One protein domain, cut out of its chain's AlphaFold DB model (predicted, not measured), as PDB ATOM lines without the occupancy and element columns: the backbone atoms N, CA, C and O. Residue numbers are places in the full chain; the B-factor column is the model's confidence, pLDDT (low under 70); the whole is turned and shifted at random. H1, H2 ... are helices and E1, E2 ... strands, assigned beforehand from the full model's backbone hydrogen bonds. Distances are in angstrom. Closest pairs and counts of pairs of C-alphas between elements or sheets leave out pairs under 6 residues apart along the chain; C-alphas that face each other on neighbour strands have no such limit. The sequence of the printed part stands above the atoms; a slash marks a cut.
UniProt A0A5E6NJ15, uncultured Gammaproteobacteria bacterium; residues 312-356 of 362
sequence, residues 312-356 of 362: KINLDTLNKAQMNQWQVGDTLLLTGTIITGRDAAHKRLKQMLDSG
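This is residues 312 to 356 of the 362 residues of a protein of uncultured Gammaproteobacteria bacterium (UniProt A0A5E6NJ15). A small parallel pair of strands, E1 and E2, with a looping crossover that holds the short helix H1, makes one end; an extended stretch, residues 336 to 342, leads away to helix H2 at the other end. Residues 342 to 348 and 350 to 356 stick out there. The 45 printed residues run E1, H1, E2, H2, a mixed class, extended, with a radius of gyration of the C-alphas of 14.8 A and spans of 38 by 21 by 18 A.

E1, residues 312 to 314, begins at C-alpha (81.642, 119.798, 119.567). E2 is residues 332 to 335, 9.8 A long. H1 is residues 320 to 323. H2, residues 343 to 354, is 16.3 A long and ends at (51.297, 141.647, 117.833).

E1 and E2 are parallel at 37 degrees, with N 313 and O 333 2.8 A apart, within hydrogen-bond range. E1, H1 and E2 form a strand-helix-strand unit, parallel strands joined through a helix, with a right-handed crossover. H2 is apart from E1 and H1. In H2 every O i to N i+4 pair is within hydrogen-bond range; H1 is too short for one.

The farthest C-alphas, Lys 312 and Ser 355, are 39.3 A apart. The printed part has no cut or long link, and no printed residue is under 70 in pLDDT.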
ATOM      1  N   LYS A 312      81.262 118.459 120.044       94.31
ATOM      2  CA  LYS A 312      81.642 119.798 119.567       94.31
ATOM      3  C   LYS A 312      80.649 120.277 118.513       94.31
ATOM      4  O   LYS A 312      80.514 119.637 117.472       94.31
ATOM      5  N   ILE A 313      79.979 121.393 118.777       95.25
ATOM      6  CA  ILE A 313      78.938 121.955 117.916       95.25
ATOM      7  C   ILE A 313      79.352 123.354 117.469       95.25
ATOM      8  O   ILE A 313      79.560 124.241 118.296       95.25
ATOM      9  N   ASN A 314      79.410 123.562 116.154       95.88
ATOM     10  CA  ASN A 314      79.518 124.896 115.580       95.88
ATOM     11  C   ASN A 314      78.113 125.463 115.320       95.88
ATOM     12  O   ASN A 314      77.365 124.926 114.505       95.88
ATOM     13  N   LEU A 315      77.758 126.535 116.027       95.62
ATOM     14  CA  LEU A 315      76.466 127.210 115.932       95.62
ATOM     15  C   LEU A 315      76.262 127.900 114.583       95.62
ATOM     16  O   LEU A 315      75.134 127.952 114.102       95.62
ATOM     17  N   ASP A 316      77.337 128.356 113.941       94.81
ATOM     18  CA  ASP A 316      77.258 129.085 112.672       94.81
ATOM     19  C   ASP A 316      76.919 128.155 111.487       94.81
ATOM     20  O   ASP A 316      76.535 128.616 110.413       94.81
ATOM     21  N   THR A 317      77.037 126.833 111.673       94.88
ATOM     22  CA  THR A 317      76.702 125.809 110.666       94.88
ATOM     23  C   THR A 317      75.628 124.822 111.136       94.88
ATOM     24  O   THR A 317      75.351 123.829 110.451       94.88
ATOM     25  N   LEU A 318      75.009 125.088 112.292       94.19
ATOM     26  CA  LEU A 318      74.044 124.198 112.924       94.19
ATOM     27  C   LEU A 318      72.786 124.027 112.063       94.19
ATOM     28  O   LEU A 318      72.160 124.995 111.633       94.19
ATOM     29  N   ASN A 319      72.363 122.777 111.865       93.19
ATOM     30  CA  ASN A 319      71.126 122.455 111.155       93.19
ATOM     31  C   ASN A 319      70.239 121.450 111.912       93.19
ATOM     32  O   ASN A 319      70.663 120.775 112.850       93.19
ATOM     33  N   LYS A 320      68.973 121.332 111.479       93.50
ATOM     34  CA  LYS A 320      67.972 120.455 112.117       93.50
ATOM     35  C   LYS A 320      68.372 118.978 112.140       93.50
ATOM     36  O   LYS A 320      68.055 118.295 113.106       93.50
ATOM     37  N   ALA A 321      69.070 118.485 111.117       93.50
ATOM     38  CA  ALA A 321      69.466 117.080 111.059       93.50
ATOM     39  C   ALA A 321      70.495 116.734 112.145       93.50
ATOM     40  O   ALA A 321      70.398 115.668 112.743       93.50
ATOM     41  N   GLN A 322      71.426 117.647 112.445       89.75
ATOM     42  CA  GLN A 322      72.366 117.490 113.561       89.75
ATOM     43  C   GLN A 322      71.645 117.514 114.912       89.75
ATOM     44  O   GLN A 322      71.903 116.652 115.745       89.75
ATOM     45  N   MET A 323      70.706 118.451 115.108       91.62
ATOM     46  CA  MET A 323      69.940 118.551 116.361       91.62
ATOM     47  C   MET A 323      69.125 117.283 116.655       91.62
ATOM     48  O   MET A 323      69.028 116.864 117.804       91.62
ATOM     49  N   ASN A 324      68.596 116.628 115.618       93.88
ATOM     50  CA  ASN A 324      67.814 115.393 115.751       93.88
ATOM     51  C   ASN A 324      68.639 114.168 116.197       93.88
ATOM     52  O   ASN A 324      68.056 113.125 116.485       93.88
ATOM     53  N   GLN A 325      69.971 114.259 116.235       92.31
ATOM     54  CA  GLN A 325      70.848 113.170 116.693       92.31
ATOM     55  C   GLN A 325      71.088 113.193 118.208       92.31
ATOM     56  O   GLN A 325      71.743 112.293 118.736       92.31
ATOM     57  N   TRP A 326      70.631 114.234 118.905       92.62
ATOM     58  CA  TRP A 326      70.917 114.428 120.321       92.62
ATOM     59  C   TRP A 326      69.849 113.799 121.209       92.62
ATOM     60  O   TRP A 326      68.666 113.763 120.869       92.62
ATOM     61  N   GLN A 327      70.277 113.329 122.373       91.44
ATOM     62  CA  GLN A 327      69.412 112.799 123.417       91.44
ATOM     63  C   GLN A 327      69.474 113.686 124.660       91.44
ATOM     64  O   GLN A 327      70.464 114.374 124.916       91.44
ATOM     65  N   VAL A 328      68.402 113.661 125.453       88.50
ATOM     66  CA  VAL A 328      68.390 114.315 126.766       88.50
ATOM     67  C   VAL A 328      69.537 113.748 127.604       88.50
ATOM     68  O   VAL A 328      69.661 112.535 127.744       88.50
ATOM     69  N   GLY A 329      70.377 114.634 128.143       85.44
ATOM     70  CA  GLY A 329      71.579 114.272 128.901       85.44
ATOM     71  C   GLY A 329      72.889 114.384 128.114       85.44
ATOM     72  O   GLY A 329      73.957 114.369 128.726       85.44
ATOM     73  N   ASP A 330      72.840 114.564 126.790       89.38
ATOM     74  CA  ASP A 330      74.040 114.852 126.003       89.38
ATOM     75  C   ASP A 330      74.724 116.149 126.464       89.38
ATOM     76  O   ASP A 330      74.085 117.186 126.642       89.38
ATOM     77  N   THR A 331      76.053 116.109 126.596       90.19
ATOM     78  CA  THR A 331      76.867 117.299 126.882       90.19
ATOM     79  C   THR A 331      77.467 117.851 125.590       90.19
ATOM     80  O   THR A 331      78.225 117.164 124.895       90.19
ATOM     81  N   LEU A 332      77.121 119.099 125.269       92.94
ATOM     82  CA  LEU A 332      77.532 119.786 124.045       92.94
ATOM     83  C   LEU A 332      78.526 120.907 124.369       92.94
ATOM     84  O   LEU A 332      78.326 121.665 125.316       92.94
ATOM     85  N   LEU A 333      79.567 121.047 123.550       93.94
ATOM     86  CA  LEU A 333      80.505 122.167 123.591       93.94
ATOM     87  C   LEU A 333      80.235 123.076 122.391       93.94
ATOM     88  O   LEU A 333      80.474 122.679 121.251       93.94
ATOM     89  N   LEU A 334      79.713 124.273 122.654       95.25
ATOM     90  CA  LEU A 334      79.237 125.191 121.620       95.25
ATOM     91  C   LEU A 334      80.320 126.203 121.232       95.25
ATOM     92  O   LEU A 334      80.933 126.821 122.100       95.25
ATOM     93  N   THR A 335      80.505 126.422 119.933       96.62
ATOM     94  CA  THR A 335      81.334 127.501 119.374       96.62
ATOM     95  C   THR A 335      80.561 128.243 118.293       96.62
ATOM     96  O   THR A 335      79.837 127.599 117.542       96.62
ATOM     97  N   GLY A 336      80.746 129.554 118.165       95.88
ATOM     98  CA  GLY A 336      80.067 130.378 117.158       95.88
ATOM     99  C   GLY A 336      79.177 131.442 117.794       95.88
ATOM    100  O   GLY A 336      79.405 131.853 118.936       95.88
ATOM    101  N   THR A 337      78.166 131.897 117.060       94.38
ATOM    102  CA  THR A 337      77.362 133.067 117.437       94.38
ATOM    103  C   THR A 337      76.135 132.701 118.277       94.38
ATOM    104  O   THR A 337      75.322 131.867 117.883       94.38
ATOM    105  N   ILE A 338      75.949 133.374 119.421       93.62
ATOM    106  CA  ILE A 338      74.740 133.275 120.259       93.62
ATOM    107  C   ILE A 338      74.067 134.644 120.343       93.62
ATOM    108  O   ILE A 338      74.644 135.604 120.855       93.62
ATOM    109  N   ILE A 339      72.810 134.724 119.903       90.81
ATOM    110  CA  ILE A 339      71.968 135.907 120.107       90.81
ATOM    111  C   ILE A 339      71.371 135.831 121.511       90.81
ATOM    112  O   ILE A 339      70.678 134.873 121.854       90.81
ATOM    113  N   THR A 340      71.628 136.846 122.336       90.81
ATOM    114  CA  THR A 340      71.136 136.877 123.718       90.81
ATOM    115  C   THR A 340      69.902 137.766 123.848       90.81
ATOM    116  O   THR A 340      69.855 138.898 123.372       90.81
ATOM    117  N   GLY A 341      68.879 137.256 124.528       86.88
ATOM    118  CA  GLY A 341      67.648 137.982 124.813       86.88
ATOM    119  C   GLY A 341      66.953 137.371 126.021       86.88
ATOM    120  O   GLY A 341      66.872 136.156 126.146       86.88
ATOM    121  N   ARG A 342      66.468 138.213 126.935       88.31
ATOM    122  CA  ARG A 342      65.711 137.794 128.130       88.31
ATOM    123  C   ARG A 342      64.328 138.444 128.134       88.31
ATOM    124  O   ARG A 342      63.834 138.805 127.069       88.31
ATOM    125  N   ASP A 343      63.723 138.619 129.298       85.88
ATOM    126  CA  ASP A 343      62.343 139.061 129.517       85.88
ATOM    127  C   ASP A 343      61.959 140.303 128.695       85.88
ATOM    128  O   ASP A 343      60.996 140.280 127.932       85.88
ATOM    129  N   ALA A 344      62.742 141.385 128.791       84.25
ATOM    130  CA  ALA A 344      62.449 142.639 128.090       84.25
ATOM    131  C   ALA A 344      62.586 142.515 126.562       84.25
ATOM    132  O   ALA A 344      61.782 143.081 125.820       84.25
ATOM    133  N   ALA A 345      63.575 141.748 126.092       90.81
ATOM    134  CA  ALA A 345      63.760 141.485 124.669       90.81
ATOM    135  C   ALA A 345      62.593 140.651 124.119       90.81
ATOM    136  O   ALA A 345      61.985 141.040 123.129       90.81
ATOM    137  N   HIS A 346      62.207 139.575 124.812       92.50
ATOM    138  CA  HIS A 346      61.076 138.730 124.421       92.50
ATOM    139  C   HIS A 346      59.744 139.486 124.460       92.50
ATOM    140  O   HIS A 346      58.931 139.327 123.551       92.50
ATOM    141  N   LYS A 347      59.534 140.369 125.448       90.19
ATOM    142  CA  LYS A 347      58.362 141.257 125.482       90.19
ATOM    143  C   LYS A 347      58.307 142.156 124.245       90.19
ATOM    144  O   LYS A 347      57.247 142.271 123.637       90.19
ATOM    145  N   ARG A 348      59.436 142.751 123.846       90.75
ATOM    146  CA  ARG A 348      59.520 143.584 122.638       90.75
ATOM    147  C   ARG A 348      59.285 142.774 121.363       90.75
ATOM    148  O   ARG A 348      58.530 143.223 120.511       90.75
ATOM    149  N   LEU A 349      59.876 141.584 121.244       93.69
ATOM    150  CA  LEU A 349      59.648 140.690 120.099       93.69
ATOM    151  C   LEU A 349      58.168 140.315 119.969       93.69
ATOM    152  O   LEU A 349      57.613 140.381 118.877       93.69
ATOM    153  N   LYS A 350      57.508 140.003 121.091       94.56
ATOM    154  CA  LYS A 350      56.065 139.754 121.115       94.56
ATOM    155  C   LYS A 350      55.267 140.981 120.659       94.56
ATOM    156  O   LYS A 350      54.404 140.850 119.809       94.56
ATOM    157  N   GLN A 351      55.596 142.177 121.150       94.19
ATOM    158  CA  GLN A 351      54.935 143.417 120.717       94.19
ATOM    159  C   GLN A 351      55.111 143.695 119.216       94.19
ATOM    160  O   GLN A 351      54.189 144.186 118.569       94.19
ATOM    161  N   MET A 352      56.276 143.380 118.646       94.94
ATOM    162  CA  MET A 352      56.511 143.508 117.203       94.94
ATOM    163  C   MET A 352      55.648 142.529 116.396       94.94
ATOM    164  O   MET A 352      55.081 142.913 115.376       94.94
ATOM    165  N   LEU A 353      55.490 141.292 116.878       95.62
ATOM    166  CA  LEU A 353      54.569 140.320 116.286       95.62
ATOM    167  C   LEU A 353      53.112 140.789 116.379       95.62
ATOM    168  O   LEU A 353      52.425 140.831 115.362       95.62
ATOM    169  N   ASP A 354      52.673 141.207 117.567       96.00
ATOM    170  CA  ASP A 354      51.297 141.647 117.833       96.00
ATOM    171  C   ASP A 354      50.927 142.912 117.026       96.00
ATOM    172  O   ASP A 354      49.764 143.119 116.692       96.00
ATOM    173  N   SER A 355      51.914 143.747 116.678       95.81
ATOM    174  CA  SER A 355      51.739 144.952 115.846       95.81
ATOM    175  C   SER A 355      51.946 144.721 114.343       95.81
ATOM    176  O   SER A 355      51.910 145.678 113.570       95.81
ATOM    177  N   GLY A 356      52.173 143.477 113.908       95.94
ATOM    178  CA  GLY A 356      52.354 143.130 112.494       95.94
ATOM    179  C   GLY A 356      53.709 143.525 111.892       95.94
ATOM    180  O   GLY A 356      53.899 143.385 110.687       95.94
TER     181      GLY A 356